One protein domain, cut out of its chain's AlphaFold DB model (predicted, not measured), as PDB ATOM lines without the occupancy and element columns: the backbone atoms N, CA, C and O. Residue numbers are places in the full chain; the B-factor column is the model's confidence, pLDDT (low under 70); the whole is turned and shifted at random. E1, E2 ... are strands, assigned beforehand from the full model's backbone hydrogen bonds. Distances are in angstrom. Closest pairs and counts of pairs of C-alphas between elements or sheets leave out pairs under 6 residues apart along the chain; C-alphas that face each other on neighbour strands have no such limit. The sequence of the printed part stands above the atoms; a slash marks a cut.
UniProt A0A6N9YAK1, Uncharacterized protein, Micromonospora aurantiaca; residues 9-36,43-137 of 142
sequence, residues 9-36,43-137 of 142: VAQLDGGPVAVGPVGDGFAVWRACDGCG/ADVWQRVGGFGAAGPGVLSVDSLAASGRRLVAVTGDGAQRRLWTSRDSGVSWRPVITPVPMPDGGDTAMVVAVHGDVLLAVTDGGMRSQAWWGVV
ATOM      1  N   VAL A   9     -36.114  -0.316 -15.101       95.94
ATOM      2  CA  VAL A   9     -36.192   0.794 -16.052       95.94
ATOM      3  C   VAL A   9     -37.628   1.306 -16.094       95.94
ATOM      4  O   VAL A   9     -38.567   0.512 -16.083       95.94
ATOM      5  N   ALA A  10     -37.796   2.623 -16.143       95.50
ATOM      6  CA  ALA A  10     -39.081   3.289 -16.332       95.50
ATOM      7  C   ALA A  10     -38.951   4.432 -17.351       95.50
ATOM      8  O   ALA A  10     -37.847   4.893 -17.640       95.50
ATOM      9  N   GLN A  11     -40.079   4.903 -17.883       93.19
ATOM     10  CA  GLN A  11     -40.124   6.069 -18.767       93.19
ATOM     11  C   GLN A  11     -40.328   7.346 -17.938       93.19
ATOM     12  O   GLN A  11     -41.290   7.433 -17.179       93.19
ATOM     13  N   LEU A  12     -39.461   8.347 -18.096       90.75
ATOM     14  CA  LEU A  12     -39.485   9.608 -17.352       90.75
ATOM     15  C   LEU A  12     -39.188  10.790 -18.284       90.75
ATOM     16  O   LEU A  12     -38.126  10.840 -18.905       90.75
ATOM     17  N   ASP A  13     -40.105  11.758 -18.363       84.25
ATOM     18  CA  ASP A  13     -39.974  12.953 -19.216       84.25
ATOM     19  C   ASP A  13     -39.547  12.630 -20.668       84.25
ATOM     20  O   ASP A  13     -38.695  13.301 -21.247       84.25
ATOM     21  N   GLY A  14     -40.098  11.561 -21.253       82.62
ATOM     22  CA  GLY A  14     -39.815  11.162 -22.638       82.62
ATOM     23  C   GLY A  14     -38.538  10.339 -22.854       82.62
ATOM     24  O   GLY A  14     -38.325   9.882 -23.972       82.62
ATOM     25  N   GLY A  15     -37.743  10.069 -21.813       89.06
ATOM     26  CA  GLY A  15     -36.558   9.205 -21.891       89.06
ATOM     27  C   GLY A  15     -36.546   8.098 -20.833       89.06
ATOM     28  O   GLY A  15     -37.262   8.190 -19.833       89.06
ATOM     29  N   PRO A  16     -35.747   7.037 -21.013       92.38
ATOM     30  CA  PRO A  16     -35.646   5.982 -20.022       92.38
ATOM     31  C   PRO A  16     -34.784   6.417 -18.825       92.38
ATOM     32  O   PRO A  16     -33.770   7.112 -18.951       92.38
ATOM     33  N   VAL A  17     -35.190   5.968 -17.643       94.56
ATOM     34  CA  VAL A  17     -34.434   6.055 -16.394       94.56
ATOM     35  C   VAL A  17     -34.231   4.651 -15.850       94.56
ATOM     36  O   VAL A  17     -35.164   3.853 -15.827       94.56
ATOM     37  N   ALA A  18     -33.011   4.354 -15.423       96.00
ATOM     38  CA  ALA A  18     -32.620   3.077 -14.858       96.00
ATOM     39  C   ALA A  18     -32.222   3.244 -13.390       96.00
ATOM     40  O   ALA A  18     -31.614   4.250 -13.016       96.00
ATOM     41  N   VAL A  19     -32.541   2.248 -12.569       97.56
ATOM     42  CA  VAL A  19     -32.152   2.178 -11.158       97.56
ATOM     43  C   VAL A  19     -31.614   0.789 -10.840       97.56
ATOM     44  O   VAL A  19     -32.083  -0.210 -11.391       97.56
ATOM     45  N   GLY A  20     -30.625   0.725  -9.954       96.81
ATOM     46  CA  GLY A  20     -30.046  -0.531  -9.497       96.81
ATOM     47  C   GLY A  20     -28.868  -0.349  -8.540       96.81
ATOM     48  O   GLY A  20     -28.478   0.792  -8.256       96.81
ATOM     49  N   PRO A  21     -28.343  -1.450  -7.981       95.38
ATOM     50  CA  PRO A  21     -27.329  -1.415  -6.937       95.38
ATOM     51  C   PRO A  21     -25.968  -0.926  -7.455       95.38
ATOM     52  O   PRO A  21     -25.522  -1.294  -8.543       95.38
ATOM     53  N   VAL A  22     -25.290  -0.102  -6.651       93.44
ATOM     54  CA  VAL A  22     -23.896   0.342  -6.822       93.44
ATOM     55  C   VAL A  22     -23.254   0.447  -5.446       93.44
ATOM     56  O   VAL A  22     -23.652   1.291  -4.646       93.44
ATOM     57  N   GLY A  23     -22.200  -0.333  -5.202       90.94
ATOM     58  CA  GLY A  23     -21.493  -0.293  -3.923       90.94
ATOM     59  C   GLY A  23     -22.425  -0.649  -2.766       90.94
ATOM     60  O   GLY A  23     -23.001  -1.731  -2.752       90.94
ATOM     61  N   ASP A  24     -22.566   0.268  -1.816       91.12
ATOM     62  CA  ASP A  24     -23.381   0.137  -0.610       91.12
ATOM     63  C   ASP A  24     -24.752   0.822  -0.725       91.12
ATOM     64  O   ASP A  24     -25.365   1.149   0.283       91.12
ATOM     65  N   GLY A  25     -25.256   1.056  -1.933       94.81
ATOM     66  CA  GLY A  25     -26.575   1.648  -2.126       94.81
ATOM     67  C   GLY A  25     -27.083   1.474  -3.546       94.81
ATOM     68  O   GLY A  25     -26.689   0.558  -4.268       94.81
ATOM     69  N   PHE A  26     -27.957   2.383  -3.962       96.88
ATOM     70  CA  PHE A  26     -28.543   2.391  -5.295       96.88
ATOM     71  C   PHE A  26     -28.100   3.624  -6.071       96.88
ATOM     72  O   PHE A  26     -27.805   4.686  -5.514       96.88
ATOM     73  N   ALA A  27     -28.064   3.497  -7.388       96.31
ATOM     74  CA  ALA A  27     -27.820   4.598  -8.296       96.31
ATOM     75  C   ALA A  27     -28.962   4.748  -9.291       96.31
ATOM     76  O   ALA A  27     -29.693   3.804  -9.585       96.31
ATOM     77  N   VAL A  28     -29.087   5.970  -9.801       96.31
ATOM     78  CA  VAL A  28     -30.032   6.328 -10.851       96.31
ATOM     79  C   VAL A  28     -29.248   6.794 -12.058       96.31
ATOM     80  O   VAL A  28     -28.394   7.680 -11.937       96.31
ATOM     81  N   TRP A  29     -29.570   6.246 -13.221       94.12
ATOM     82  CA  TRP A  29     -29.018   6.665 -14.499       94.12
ATOM     83  C   TRP A  29     -30.131   7.119 -15.424       94.12
ATOM     84  O   TRP A  29     -31.205   6.524 -15.452       94.12
ATOM     85  N   ARG A  30     -29.875   8.162 -16.206       91.06
ATOM     86  CA  ARG A  30     -30.777   8.616 -17.263       91.06
ATOM     87  C   ARG A  30     -30.082   8.534 -18.601       91.06
ATOM     88  O   ARG A  30     -28.903   8.876 -18.689       91.06
ATOM     89  N   ALA A  31     -30.829   8.122 -19.617       86.31
ATOM     90  CA  ALA A  31     -30.395   8.352 -20.977       86.31
ATOM     91  C   ALA A  31     -30.470   9.860 -21.255       86.31
ATOM     92  O   ALA A  31     -31.472  10.511 -20.947       86.31
ATOM     93  N   CYS A  32     -29.404  10.413 -21.808       73.06
ATOM     94  CA  CYS A  32     -29.333  11.766 -22.302       73.06
ATOM     95  C   CYS A  32     -28.649  11.782 -23.665       73.06
ATOM     96  O   CYS A  32     -27.508  11.349 -23.825       73.06
ATOM     97  N   ASP A  33     -29.342  12.349 -24.643       63.69
ATOM     98  CA  ASP A  33     -28.735  12.662 -25.924       63.69
ATOM     99  C   ASP A  33     -27.877  13.921 -25.751       63.69
ATOM    100  O   ASP A  33     -28.383  15.012 -25.493       63.69
ATOM    101  N   GLY A  34     -26.554  13.770 -25.858       55.38
ATOM    102  CA  GLY A  34     -25.638  14.909 -25.936       55.38
ATOM    103  C   GLY A  34     -25.388  15.657 -24.622       55.38
ATOM    104  O   GLY A  34     -25.339  16.884 -24.631       55.38
ATOM    105  N   CYS A  35     -25.131  14.951 -23.514       57.94
ATOM    106  CA  CYS A  35     -24.653  15.506 -22.231       57.94
ATOM    107  C   CYS A  35     -23.265  16.213 -22.285       57.94
ATOM    108  O   CYS A  35     -22.486  16.171 -21.335       57.94
ATOM    109  N   GLY A  36     -22.913  16.861 -23.399       52.16
ATOM    110  CA  GLY A  36     -21.692  17.655 -23.562       52.16
ATOM    111  C   GLY A  36     -20.410  16.848 -23.784       52.16
ATOM    112  O   GLY A  36     -19.339  17.438 -23.900       52.16
ATOM    113  N   ALA A  43     -23.077   3.401 -24.701       59.00
ATOM    114  CA  ALA A  43     -22.977   3.578 -23.251       59.00
ATOM    115  C   ALA A  43     -22.774   5.048 -22.829       59.00
ATOM    116  O   ALA A  43     -23.147   5.406 -21.715       59.00
ATOM    117  N   ASP A  44     -22.264   5.914 -23.717       60.00
ATOM    118  CA  ASP A  44     -22.058   7.350 -23.439       60.00
ATOM    119  C   ASP A  44     -23.359   8.164 -23.434       60.00
ATOM    120  O   ASP A  44     -23.344   9.374 -23.210       60.00
ATOM    121  N   VAL A  45     -24.490   7.495 -23.662       76.69
ATOM    122  CA  VAL A  45     -25.833   8.068 -23.566       76.69
ATOM    123  C   VAL A  45     -26.349   8.002 -22.122       76.69
ATOM    124  O   VAL A  45     -27.280   8.715 -21.786       76.69
ATOM    125  N   TRP A  46     -25.770   7.191 -21.225       84.19
ATOM    126  CA  TRP A  46     -26.260   7.052 -19.847       84.19
ATOM    127  C   TRP A  46     -25.426   7.844 -18.841       84.19
ATOM    128  O   TRP A  46     -24.246   7.571 -18.632       84.19
ATOM    129  N   GLN A  47     -26.066   8.770 -18.126       87.38
ATOM    130  CA  GLN A  47     -25.436   9.533 -17.051       87.38
ATOM    131  C   GLN A  47     -26.032   9.164 -15.694       87.38
ATOM    132  O   GLN A  47     -27.251   9.148 -15.524       87.38
ATOM    133  N   ARG A  48     -25.173   8.931 -14.691       90.81
ATOM    134  CA  ARG A  48     -25.612   8.831 -13.293       90.81
ATOM    135  C   ARG A  48     -26.083  10.206 -12.808       90.81
ATOM    136  O   ARG A  48     -25.298  11.152 -12.813       90.81
ATOM    137  N   VAL A  49     -27.336  10.304 -12.371       92.88
ATOM    138  CA  VAL A  49     -27.958  11.562 -11.910       92.88
ATOM    139  C   VAL A  49     -28.189  11.609 -10.403       92.88
ATOM    140  O   VAL A  49     -28.385  12.687  -9.854       92.88
ATOM    141  N   GLY A  50     -28.136  10.460  -9.727       94.44
ATOM    142  CA  GLY A  50     -28.340  10.389  -8.287       94.44
ATOM    143  C   GLY A  50     -28.020   9.024  -7.691       94.44
ATOM    144  O   GLY A  50     -27.565   8.093  -8.372       94.44
ATOM    145  N   GLY A  51     -28.254   8.924  -6.390       96.00
ATOM    146  CA  GLY A  51     -28.145   7.700  -5.614       96.00
ATOM    147  C   GLY A  51     -28.924   7.811  -4.313       96.00
ATOM    148  O   GLY A  51     -29.250   8.915  -3.875       96.00
ATOM    149  N   PHE A  52     -29.277   6.667  -3.740       96.69
ATOM    150  CA  PHE A  52     -30.130   6.593  -2.559       96.69
ATOM    151  C   PHE A  52     -30.000   5.245  -1.858       96.69
ATOM    152  O   PHE A  52     -29.394   4.312  -2.386       96.69
ATOM    153  N   GLY A  53     -30.612   5.150  -0.678       92.50
ATOM    154  CA  GLY A  53     -30.543   3.957   0.152       92.50
ATOM    155  C   GLY A  53     -29.153   3.704   0.725       92.50
ATOM    156  O   GLY A  53     -28.204   4.445   0.480       92.50
ATOM    157  N   ALA A  54     -29.079   2.655   1.531       86.94
ATOM    158  CA  ALA A  54     -27.856   2.146   2.121       86.94
ATOM    159  C   ALA A  54     -27.940   0.617   2.172       86.94
ATOM    160  O   ALA A  54     -29.042   0.058   2.169       86.94
ATOM    161  N   ALA A  55     -26.784  -0.034   2.228       80.00
ATOM    162  CA  ALA A  55     -26.664  -1.474   2.312       80.00
ATOM    163  C   ALA A  55     -27.328  -1.996   3.586       80.00
ATOM    164  O   ALA A  55     -27.144  -1.454   4.678       80.00
ATOM    165  N   GLY A  56     -28.094  -3.067   3.419       83.81
ATOM    166  CA  GLY A  56     -28.562  -3.910   4.508       83.81
ATOM    167  C   GLY A  56     -27.672  -5.141   4.670       83.81
ATOM    168  O   GLY A  56     -26.588  -5.215   4.086       83.81
ATOM    169  N   PRO A  57     -28.106  -6.123   5.473       87.06
ATOM    170  CA  PRO A  57     -27.321  -7.324   5.743       87.06
ATOM    171  C   PRO A  57     -27.252  -8.310   4.566       87.06
ATOM    172  O   PRO A  57     -26.514  -9.289   4.661       87.06
ATOM    173  N   GLY A  58     -28.012  -8.101   3.486       87.19
ATOM    174  CA  GLY A  58     -28.028  -8.999   2.334       87.19
ATOM    175  C   GLY A  58     -27.802  -8.303   0.995       87.19
ATOM    176  O   GLY A  58     -27.139  -7.273   0.896       87.19
ATOM    177  N   VAL A  59     -28.310  -8.935  -0.062       88.12
ATOM    178  CA  VAL A  59     -28.128  -8.474  -1.441       88.12
ATOM    179  C   VAL A  59     -29.089  -7.327  -1.719       88.12
ATOM    180  O   VAL A  59     -30.291  -7.460  -1.517       88.12
ATOM    181  N   LEU A  60     -28.547  -6.208  -2.196       93.38
ATOM    182  CA  LEU A  60     -29.352  -5.081  -2.646       93.38
ATOM    183  C   LEU A  60     -30.104  -5.440  -3.929       93.38
ATOM    184  O   LEU A  60     -29.492  -5.936  -4.874       93.38
ATOM    185  N   SER A  61     -31.395  -5.127  -3.973       93.81
ATOM    186  CA  SER A  61     -32.248  -5.319  -5.146       93.81
ATOM    187  C   SER A  61     -33.204  -4.143  -5.352       93.81
ATOM    188  O   SER A  61     -33.520  -3.393  -4.423       93.81
ATOM    189  N   VAL A  62     -33.696  -3.985  -6.577       96.12
ATOM    190  CA  VAL A  62     -34.776  -3.065  -6.941       96.12
ATOM    191  C   VAL A  62     -35.954  -3.879  -7.455       96.12
ATOM    192  O   VAL A  62     -35.960  -4.363  -8.587       96.12
ATOM    193  N   ASP A  63     -36.993  -4.002  -6.637       94.75
ATOM    194  CA  ASP A  63     -38.158  -4.826  -6.955       94.75
ATOM    195  C   ASP A  63     -39.085  -4.133  -7.955       94.75
ATOM    196  O   ASP A  63     -39.621  -4.769  -8.868       94.75
ATOM    197  N   SER A  64     -39.239  -2.813  -7.827       96.62
ATOM    198  CA  SER A  64     -40.174  -2.021  -8.624       96.62
ATOM    199  C   SER A  64     -39.680  -0.588  -8.817       96.62
ATOM    200  O   SER A  64     -39.062  -0.008  -7.925       96.62
ATOM    201  N   LEU A  65     -39.973  -0.013  -9.985       98.19
ATOM    202  CA  LEU A  65     -39.717   1.384 -10.321       98.19
ATOM    203  C   LEU A  65     -40.910   1.921 -11.115       98.19
ATOM    204  O   LEU A  65     -41.256   1.370 -12.158       98.19
ATOM    205  N   ALA A  66     -41.510   3.007 -10.638       96.94
ATOM    206  CA  ALA A  66     -42.612   3.697 -11.297       96.94
ATOM    207  C   ALA A  66     -42.292   5.186 -11.470       96.94
ATOM    208  O   ALA A  66     -41.610   5.789 -10.637       96.94
ATOM    209  N   ALA A  67     -42.804   5.779 -12.547       95.56
ATOM    210  CA  ALA A  67     -42.547   7.162 -12.922       95.56
ATOM    211  C   ALA A  67     -43.842   7.883 -13.319       95.56
ATOM    212  O   ALA A  67     -44.726   7.288 -13.931       95.56
ATOM    213  N   SER A  68     -43.944   9.170 -12.980       93.06
ATOM    214  CA  SER A  68     -45.035  10.050 -13.412       93.06
ATOM    215  C   SER A  68     -44.566  11.505 -13.406       93.06
ATOM    216  O   SER A  68     -44.182  12.038 -12.360       93.06
ATOM    217  N   GLY A  69     -44.572  12.158 -14.573       90.50
ATOM    218  CA  GLY A  69     -43.924  13.462 -14.746       90.50
ATOM    219  C   GLY A  69     -42.451  13.377 -14.345       90.50
ATOM    220  O   GLY A  69     -41.746  12.502 -14.825       90.50
ATOM    221  N   ARG A  70     -42.024  14.216 -13.390       91.19
ATOM    222  CA  ARG A  70     -40.665  14.210 -12.808       91.19
ATOM    223  C   ARG A  70     -40.506  13.320 -11.570       91.19
ATOM    224  O   ARG A  70     -39.425  13.272 -10.979       91.19
ATOM    225  N   ARG A  71     -41.581  12.666 -11.122       93.06
ATOM    226  CA  ARG A  71     -41.573  11.840  -9.913       93.06
ATOM    227  C   ARG A  71     -41.129  10.424 -10.233       93.06
ATOM    228  O   ARG A  71     -41.598   9.832 -11.202       93.06
ATOM    229  N   LEU A  72     -40.303   9.875  -9.352       96.12
ATOM    230  CA  LEU A  72     -39.972   8.459  -9.309       96.12
ATOM    231  C   LEU A  72     -40.371   7.869  -7.967       96.12
ATOM    232  O   LEU A  72     -40.300   8.537  -6.929       96.12
ATOM    233  N   VAL A  73     -40.774   6.606  -8.001       96.56
ATOM    234  CA  VAL A  73     -40.988   5.786  -6.815       96.56
ATOM    235  C   VAL A  73     -40.304   4.445  -7.035       96.56
ATOM    236  O   VAL A  73     -40.542   3.796  -8.051       96.56
ATOM    237  N   ALA A  74     -39.447   4.051  -6.098       97.38
ATOM    238  CA  ALA A  74     -38.689   2.809  -6.157       97.38
ATOM    239  C   ALA A  74     -38.961   1.956  -4.919       97.38
ATOM    240  O   ALA A  74     -39.042   2.478  -3.807       97.38
ATOM    241  N   VAL A  75     -39.068   0.648  -5.121       96.06
ATOM    242  CA  VAL A  75     -39.067  -0.354  -4.053       96.06
ATOM    243  C   VAL A  75     -37.731  -1.070  -4.101       96.06
ATOM    244  O   VAL A  75     -37.337  -1.553  -5.163       96.06
ATOM    245  N   THR A  76     -37.048  -1.136  -2.966       95.69
ATOM    246  CA  THR A  76     -35.735  -1.777  -2.848       95.69
ATOM    247  C   THR A  76     -35.722  -2.824  -1.752       95.69
ATOM    248  O   THR A  76     -36.262  -2.547  -0.679       95.69
ATOM    249  N   GLY A  77     -35.042  -3.941  -1.984       93.50
ATOM    250  CA  GLY A  77     -34.665  -4.919  -0.966       93.50
ATOM    251  C   GLY A  77     -33.231  -4.700  -0.483       93.50
ATOM    252  O   GLY A  77     -32.373  -4.226  -1.234       93.50
ATOM    253  N   ASP A  78     -32.979  -4.995   0.789       90.31
ATOM    254  CA  ASP A  78     -31.645  -4.959   1.401       90.31
ATOM    255  C   ASP A  78     -31.259  -6.289   2.079       90.31
ATOM    256  O   ASP A  78     -30.285  -6.356   2.838       90.31
ATOM    257  N   GLY A  79     -32.042  -7.344   1.831       86.25
ATOM    258  CA  GLY A  79     -31.934  -8.659   2.454       86.25
ATOM    259  C   GLY A  79     -32.543  -8.774   3.854       86.25
ATOM    260  O   GLY A  79     -32.607  -9.878   4.390       86.25
ATOM    261  N   ALA A  80     -33.000  -7.675   4.459       88.94
ATOM    262  CA  ALA A  80     -33.801  -7.702   5.683       88.94
ATOM    263  C   ALA A  80     -35.213  -7.164   5.448       88.94
ATOM    264  O   ALA A  80     -36.192  -7.752   5.916       88.94
ATOM    265  N   GLN A  81     -35.334  -6.034   4.750       90.38
ATOM    266  CA  GLN A  81     -36.596  -5.330   4.562       90.38
ATOM    267  C   GLN A  81     -36.716  -4.720   3.171       90.38
ATOM    268  O   GLN A  81     -35.744  -4.228   2.597       90.38
ATOM    269  N   ARG A  82     -37.955  -4.651   2.679       92.25
ATOM    270  CA  ARG A  82     -38.289  -3.804   1.538       92.25
ATOM    271  C   ARG A  82     -38.583  -2.388   1.991       92.25
ATOM    272  O   ARG A  82     -39.329  -2.167   2.947       92.25
ATOM    273  N   ARG A  83     -38.020  -1.423   1.271       92.44
ATOM    274  CA  ARG A  83     -38.207   0.009   1.510       92.44
ATOM    275  C   ARG A  83     -38.731   0.697   0.268       92.44
ATOM    276  O   ARG A  83     -38.339   0.378  -0.851       92.44
ATOM    277  N   LEU A  84     -39.599   1.671   0.499       93.75
ATOM    278  CA  LEU A  84     -40.153   2.528  -0.529       93.75
ATOM    279  C   LEU A  84     -39.417   3.870  -0.518       93.75
ATOM    280  O   LEU A  84     -39.215   4.464   0.539       93.75
ATOM    281  N   TRP A  85     -39.047   4.361  -1.694       95.44
ATOM    282  CA  TRP A  85     -38.344   5.627  -1.881       95.44
ATOM    283  C   TRP A  85     -39.066   6.483  -2.907       95.44
ATOM    284  O   TRP A  85     -39.618   5.958  -3.872       95.44
ATOM    285  N   THR A  86     -39.022   7.804  -2.744       95.31
ATOM    286  CA  THR A  86     -39.540   8.741  -3.742       95.31
ATOM    287  C   THR A  86     -38.537   9.833  -4.081       95.31
ATOM    288  O   THR A  86     -37.864  10.366  -3.202       95.31
ATOM    289  N   SER A  87     -38.476  10.183  -5.361       95.56
ATOM    290  CA  SER A  87     -37.782  11.361  -5.877       95.56
ATOM    291  C   SER A  87     -38.779  12.270  -6.584       95.56
ATOM    292  O   SER A  87     -39.683  11.796  -7.269       95.56
ATOM    293  N   ARG A  88     -38.619  13.586  -6.422       93.19
ATOM    294  CA  ARG A  88     -39.466  14.621  -7.051       93.19
ATOM    295  C   ARG A  88     -38.747  15.404  -8.147       93.19
ATOM    296  O   ARG A  88     -39.354  16.246  -8.802       93.19
ATOM    297  N   ASP A  89     -37.460  15.150  -8.321       93.44
ATOM    298  CA  ASP A  89     -36.540  15.920  -9.149       93.44
ATOM    299  C   ASP A  89     -35.846  15.027 -10.182       93.44
ATOM    300  O   ASP A  89     -34.675  15.210 -10.507       93.44
ATOM    301  N   SER A  90     -36.604  14.083 -10.742       93.75
ATOM    302  CA  SER A  90     -36.149  13.187 -11.802       93.75
ATOM    303  C   SER A  90     -34.968  12.289 -11.388       93.75
ATOM    304  O   SER A  90     -34.117  11.955 -12.212       93.75
ATOM    305  N   GLY A  91     -34.933  11.876 -10.116       95.12
ATOM    306  CA  GLY A  91     -33.981  10.902  -9.580       95.12
ATOM    307  C   GLY A  91     -32.724  11.490  -8.945       95.12
ATOM    308  O   GLY A  91     -31.834  10.713  -8.596       95.12
ATOM    309  N   VAL A  92     -32.643  12.815  -8.792       95.69
ATOM    310  CA  VAL A  92     -31.473  13.507  -8.226       95.69
ATOM    311  C   VAL A  92     -31.438  13.373  -6.703       95.69
ATOM    312  O   VAL A  92     -30.408  12.994  -6.148       95.69
ATOM    313  N   SER A  93     -32.562  13.612  -6.027       95.56
ATOM    314  CA  SER A  93     -32.716  13.439  -4.582       95.56
ATOM    315  C   SER A  93     -33.854  12.480  -4.251       95.56
ATOM    316  O   SER A  93     -34.869  12.416  -4.947       95.56
ATOM    317  N   TRP A  94     -33.673  11.718  -3.173       96.44
ATOM    318  CA  TRP A  94     -34.597  10.672  -2.751       96.44
ATOM    319  C   TRP A  94     -34.906  10.779  -1.269       96.44
ATOM    320  O   TRP A  94     -34.048  11.132  -0.461       96.44
ATOM    321  N   ARG A  95     -36.139  10.431  -0.916       94.38
ATOM    322  CA  ARG A  95     -36.607  10.357   0.465       94.38
ATOM    323  C   ARG A  95     -37.264   9.005   0.718       94.38
ATOM    324  O   ARG A  95     -37.958   8.510  -0.176       94.38
ATOM    325  N   PRO A  96     -37.062   8.404   1.901       92.44
ATOM    326  CA  PRO A  96     -37.798   7.212   2.281       92.44
ATOM    327  C   PRO A  96     -39.283   7.551   2.444       92.44
ATOM    328  O   PRO A  96     -39.645   8.639   2.891       92.44
ATOM    329  N   VAL A  97     -40.143   6.607   2.088       88.31
ATOM    330  CA  VAL A  97     -41.582   6.665   2.331       88.31
ATOM    331  C   VAL A  97     -41.905   5.658   3.423       88.31
ATOM    332  O   VAL A  97     -41.587   4.476   3.300       88.31
ATOM    333  N   ILE A  98     -42.550   6.125   4.489       82.75
ATOM    334  CA  ILE A  98     -43.017   5.254   5.567       82.75
ATOM    335  C   ILE A  98     -44.181   4.422   5.028       82.75
ATOM    336  O   ILE A  98     -45.210   4.966   4.624       82.75
ATOM    337  N   THR A  99     -44.019   3.100   5.003       77.25
ATOM    338  CA  THR A  99     -45.112   2.186   4.674       77.25
ATOM    339  C   THR A  99     -45.940   1.904   5.932       77.25
ATOM    340  O   THR A  99     -45.376   1.804   7.023       77.25
ATOM    341  N   PRO A 100     -47.270   1.733   5.816       75.94
ATOM    342  CA  PRO A 100     -48.116   1.424   6.974       75.94
ATOM    343  C   PRO A 100     -47.749   0.097   7.651       75.94
ATOM    344  O   PRO A 100     -48.022  -0.101   8.831       75.94
ATOM    345  N   VAL A 101     -47.144  -0.818   6.889       76.62
ATOM    346  CA  VAL A 101     -46.732  -2.143   7.345       76.62
ATOM    347  C   VAL A 101     -45.266  -2.360   6.950       76.62
ATOM    348  O   VAL A 101     -44.938  -2.198   5.768       76.62
ATOM    349  N   PRO A 102     -44.374  -2.703   7.900       80.94
ATOM    350  CA  PRO A 102     -43.024  -3.161   7.584       80.94
ATOM    351  C   PRO A 102     -43.069  -4.431   6.732       80.94
ATOM    352  O   PRO A 102     -43.833  -5.349   7.031       80.94
ATOM    353  N   MET A 103     -42.236  -4.501   5.696       82.94
ATOM    354  CA  MET A 103     -42.225  -5.626   4.762       82.94
ATOM    355  C   MET A 103     -40.877  -6.353   4.838       82.94
ATOM    356  O   MET A 103     -39.867  -5.770   4.442       82.94
ATOM    357  N   PRO A 104     -40.822  -7.601   5.332       85.12
ATOM    358  CA  PRO A 104     -39.612  -8.414   5.260       85.12
ATOM    359  C   PRO A 104     -39.175  -8.633   3.808       85.12
ATOM    360  O   PRO A 104     -40.018  -8.733   2.916       85.12
ATOM    361  N   ASP A 105     -37.869  -8.739   3.581       81.12
ATOM    362  CA  ASP A 105     -37.290  -9.090   2.279       81.12
ATOM    363  C   ASP A 105     -37.018 -10.603   2.191       81.12
ATOM    364  O   ASP A 105     -35.881 -11.063   2.154       81.12
ATOM    365  N   GLY A 106     -38.092 -11.397   2.280       78.94
ATOM    366  CA  GLY A 106     -38.050 -12.861   2.197       78.94
ATOM    367  C   GLY A 106     -38.433 -13.395   0.811       78.94
ATOM    368  O   GLY A 106     -39.130 -12.719   0.052       78.94
ATOM    369  N   GLY A 107     -38.038 -14.634   0.504       75.75
ATOM    370  CA  GLY A 107     -38.279 -15.267  -0.805       75.75
ATOM    371  C   GLY A 107     -39.754 -15.384  -1.216       75.75
ATOM    372  O   GLY A 107     -40.054 -15.315  -2.402       75.75
ATOM    373  N   ASP A 108     -40.670 -15.464  -0.248       82.50
ATOM    374  CA  ASP A 108     -42.117 -15.586  -0.500       82.50
ATOM    375  C   ASP A 108     -42.851 -14.240  -0.450       82.50
ATOM    376  O   ASP A 108     -44.076 -14.186  -0.361       82.50
ATOM    377  N   THR A 109     -42.108 -13.137  -0.437       87.44
ATOM    378  CA  THR A 109     -42.680 -11.802  -0.278       87.44
ATOM    379  C   THR A 109     -42.357 -10.933  -1.485       87.44
ATOM    380  O   THR A 109     -41.289 -11.066  -2.073       87.44
ATOM    381  N   ALA A 110     -43.269 -10.041  -1.865       89.56
ATOM    382  CA  ALA A 110     -43.088  -9.125  -2.987       89.56
ATOM    383  C   ALA A 110     -43.751  -7.774  -2.705       89.56
ATOM    384  O   ALA A 110     -44.747  -7.690  -1.983       89.56
ATOM    385  N   MET A 111     -43.217  -6.708  -3.300       92.12
ATOM    386  CA  MET A 111     -43.841  -5.388  -3.281       92.12
ATOM    387  C   MET A 111     -43.682  -4.710  -4.642       92.12
ATOM    388  O   MET A 111     -42.580  -4.607  -5.178       92.12
ATOM    389  N   VAL A 112     -44.793  -4.223  -5.189       94.50
ATOM    390  CA  VAL A 112     -44.835  -3.497  -6.463       94.50
ATOM    391  C   VAL A 112     -45.595  -2.192  -6.313       94.50
ATOM    392  O   VAL A 112     -46.499  -2.068  -5.482       94.50
ATOM    393  N   VAL A 113     -45.222  -1.207  -7.126       95.50
ATOM    394  CA  VAL A 113     -45.832   0.121  -7.109       95.50
ATOM    395  C   VAL A 113     -46.231   0.588  -8.498       95.50
ATOM    396  O   VAL A 113     -45.575   0.280  -9.491       95.50
ATOM    397  N   ALA A 114     -47.292   1.386  -8.548       95.69
ATOM    398  CA  ALA A 114     -47.702   2.154  -9.713       95.69
ATOM    399  C   ALA A 114     -47.980   3.601  -9.295       95.69
ATOM    400  O   ALA A 114     -48.477   3.851  -8.196       95.69
ATOM    401  N   VAL A 115     -47.669   4.559 -10.169       93.62
ATOM    402  CA  VAL A 115     -47.875   5.989  -9.908       93.62
ATOM    403  C   VAL A 115     -48.591   6.630 -11.090       93.62
ATOM    404  O   VAL A 115     -48.212   6.406 -12.235       93.62
ATOM    405  N   HIS A 116     -49.597   7.455 -10.804       91.81
ATOM    406  CA  HIS A 116     -50.265   8.312 -11.781       91.81
ATOM    407  C   HIS A 116     -50.507   9.685 -11.154       91.81
ATOM    408  O   HIS A 116     -51.232   9.813 -10.167       91.81
ATOM    409  N   GLY A 117     -49.909  10.726 -11.736       88.25
ATOM    410  CA  GLY A 117     -49.975  12.075 -11.182       88.25
ATOM    411  C   GLY A 117     -49.344  12.083  -9.795       88.25
ATOM    412  O   GLY A 117     -48.179  11.708  -9.646       88.25
ATOM    413  N   ASP A 118     -50.130  12.460  -8.785       86.12
ATOM    414  CA  ASP A 118     -49.703  12.418  -7.390       86.12
ATOM    415  C   ASP A 118     -50.114  11.153  -6.630       86.12
ATOM    416  O   ASP A 118     -49.732  10.999  -5.472       86.12
ATOM    417  N   VAL A 119     -50.850  10.236  -7.254       90.25
ATOM    418  CA  VAL A 119     -51.365   9.037  -6.589       90.25
ATOM    419  C   VAL A 119     -50.394   7.876  -6.758       90.25
ATOM    420  O   VAL A 119     -49.978   7.555  -7.871       90.25
ATOM    421  N   LEU A 120     -50.064   7.232  -5.642       91.75
ATOM    422  CA  LEU A 120     -49.353   5.963  -5.570       91.75
ATOM    423  C   LEU A 120     -50.339   4.857  -5.203       91.75
ATOM    424  O   LEU A 120     -51.096   4.996  -4.245       91.75
ATOM    425  N   LEU A 121     -50.261   3.745  -5.925       93.56
ATOM    426  CA  LEU A 121     -50.790   2.451  -5.515       93.56
ATOM    427  C   LEU A 121     -49.606   1.548  -5.169       93.56
ATOM    428  O   LEU A 121     -48.704   1.371  -5.990       93.56
ATOM    429  N   ALA A 122     -49.625   0.966  -3.978       92.50
ATOM    430  CA  ALA A 122     -48.680  -0.056  -3.560       92.50
ATOM    431  C   ALA A 122     -49.432  -1.357  -3.290       92.50
ATOM    432  O   ALA A 122     -50.477  -1.361  -2.636       92.50
ATOM    433  N   VAL A 123     -48.886  -2.453  -3.806       93.06
ATOM    434  CA  VAL A 123     -49.391  -3.805  -3.581       93.06
ATOM    435  C   VAL A 123     -48.271  -4.621  -2.966       93.06
ATOM    436  O   VAL A 123     -47.148  -4.624  -3.476       93.06
ATOM    437  N   THR A 124     -48.577  -5.312  -1.877       91.50
ATOM    438  CA  THR A 124     -47.678  -6.279  -1.258       91.50
ATOM    439  C   THR A 124     -48.264  -7.667  -1.296       91.50
ATOM    440  O   THR A 124     -49.476  -7.850  -1.200       91.50
ATOM    441  N   ASP A 125     -47.375  -8.643  -1.383       90.44
ATOM    442  CA  ASP A 125     -47.667 -10.039  -1.131       90.44
ATOM    443  C   ASP A 125     -46.756 -10.534  -0.010       90.44
ATOM    444  O   ASP A 125     -45.535 -10.427  -0.103       90.44
ATOM    445  N   GLY A 126     -47.358 -10.998   1.083       85.50
ATOM    446  CA  GLY A 126     -46.657 -11.585   2.224       85.50
ATOM    447  C   GLY A 126     -46.535 -13.111   2.159       85.50
ATOM    448  O   GLY A 126     -46.289 -13.721   3.197       85.50
ATOM    449  N   GLY A 127     -46.840 -13.739   1.020       84.69
ATOM    450  CA  GLY A 127     -46.841 -15.193   0.814       84.69
ATOM    451  C   GLY A 127     -48.112 -15.886   1.318       84.69
ATOM    452  O   GLY A 127     -48.559 -16.877   0.750       84.69
ATOM    453  N   MET A 128     -48.747 -15.341   2.361       85.50
ATOM    454  CA  MET A 128     -50.040 -15.819   2.882       85.50
ATOM    455  C   MET A 128     -51.215 -14.891   2.560       85.50
ATOM    456  O   MET A 128     -52.377 -15.292   2.645       85.50
ATOM    457  N   ARG A 129     -50.933 -13.618   2.275       87.31
ATOM    458  CA  ARG A 129     -51.947 -12.593   2.026       87.31
ATOM    459  C   ARG A 129     -51.354 -11.472   1.191       87.31
ATOM    460  O   ARG A 129     -50.304 -10.936   1.543       87.31
ATOM    461  N   SER A 130     -52.111 -11.049   0.188       91.06
ATOM    462  CA  SER A 130     -51.842  -9.821  -0.550       91.06
ATOM    463  C   SER A 130     -52.641  -8.653   0.031       91.06
ATOM    464  O   SER A 130     -53.788  -8.815   0.457       91.06
ATOM    465  N   GLN A 131     -52.035  -7.472   0.070       90.50
ATOM    466  CA  GLN A 131     -52.661  -6.233   0.524       90.50
ATOM    467  C   GLN A 131     -52.366  -5.124  -0.479       90.50
ATOM    468  O   GLN A 131     -51.317  -5.114  -1.117       90.50
ATOM    469  N   ALA A 132     -53.287  -4.175  -0.609       91.62
ATOM    470  CA  ALA A 132     -53.094  -3.001  -1.441       91.62
ATOM    471  C   ALA A 132     -53.507  -1.755  -0.669       91.62
ATOM    472  O   ALA A 132     -54.523  -1.750   0.027       91.62
ATOM    473  N   TRP A 133     -52.727  -0.694  -0.817       89.56
ATOM    474  CA  TRP A 133     -53.074   0.626  -0.317       89.56
ATOM    475  C   TRP A 133     -52.729   1.673  -1.360       89.56
ATOM    476  O   TRP A 133     -51.793   1.523  -2.149       89.56
ATOM    477  N   TRP A 134     -53.498   2.751  -1.354       90.19
ATOM    478  CA  TRP A 134     -53.257   3.894  -2.210       90.19
ATOM    479  C   TRP A 134     -53.248   5.168  -1.381       90.19
ATOM    480  O   TRP A 134     -53.826   5.237  -0.297       90.19
ATOM    481  N   GLY A 135     -52.574   6.178  -1.903       86.06
ATOM    482  CA  GLY A 135     -52.536   7.489  -1.292       86.06
ATOM    483  C   GLY A 135     -51.909   8.498  -2.231       86.06
ATOM    484  O   GLY A 135     -51.258   8.148  -3.216       86.06
ATOM    485  N   VAL A 136     -52.097   9.771  -1.915       85.31
ATOM    486  CA  VAL A 136     -51.280  10.821  -2.514       85.31
ATOM    487  C   VAL A 136     -49.864  10.608  -1.998       85.31
ATOM    488  O   VAL A 136     -49.711  10.443  -0.795       85.31
ATOM    489  N   VAL A 137     -48.847  10.606  -2.861       68.38
ATOM    490  CA  VAL A 137     -47.448  10.725  -2.432       68.38
ATOM    491  C   VAL A 137     -47.289  12.157  -1.926       68.38
ATOM    492  O   VAL A 137     -47.122  13.077  -2.740       68.38
TER     493      VAL A 137
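This is residues 9 to 36 and 43 to 137 of the 142 residues of an uncharacterized protein of Micromonospora aurantiaca (UniProt A0A6N9YAK1). Three small antiparallel sheets stand in a row as three slabs partly face to face, like three blades of a propeller that does not close into a ring. E1 to E4 make the first sheet, E5 to E8 the middle one and E9 to E11 the last; E1 and E2 of the first sheet meet E5 of the middle one, and E9 of the last meets E5 and E6. The printed part has 123 residues, 72 of them in eleven named strands, E1 to E11 along the chain; there is no named helix, and the class is all strand. The whole is compact, with a radius of gyration of the C-alphas of 14.4 A, and spans 50 by 32 by 19 A.

Begin with E1, residues 9 to 12, E2, residues 15 to 22, and E3, residues 25 to 31: they form a meander, each strand the antiparallel neighbour of the one before, with N 10 and O 17 2.9 A apart and N 18 and O 29 2.8 A apart. E4, residues 46 to 52, is the edge strand next to E3, with N 28 and O 50 3.0 A apart; this sheet is strongly twisted. Next look at the meander of E5, residues 61 to 68, E6, residues 71 to 77, E7, residues 81 to 87, and E8, residues 95 to 97, where N 63 and O 75, N 74 and O 85, and N 86 and O 95 are each 2.9 A apart. The third meander is E9, residues 110 to 116, E10, residues 119 to 125, and E11, residues 130 to 136, with N 112 and O 123, and N 122 and O 133, each 2.9 A apart. The three form a stack of sheets, face to face in turn: the first two have best planes 26 degrees apart, the last two 27 degrees. Between E2 and E5 the closest C-alphas are those of Gly 20 and Val 62, 5.9 A; between E5 and E9 those of Ser 64 and Val 112, 5.3 A.

Find C-alpha 9 at (-36.192, 0.794, -16.052), where E1 begins. E2 and E5 are 21.6 A long each, E9 20.8 A. E5 begins at C-alpha 61, (-32.248, -5.319, -5.146), and E11 ends at C-alpha 136, (-51.280, 10.821, -2.514).

The C-alphas of Gly 36 and Met 128, the two farthest apart, are 51.2 A apart. Residues 37 to 42 are not printed, and C-alphas 36 and 43 are 14.1 A apart across this cut. The link E8 to E9 is long, 12 residues; its residues 103 to 104 pair antiparallel with residues 81 to 82 of E7. Confidence is under 70 at residues 33 to 36, 43 to 44 and 137.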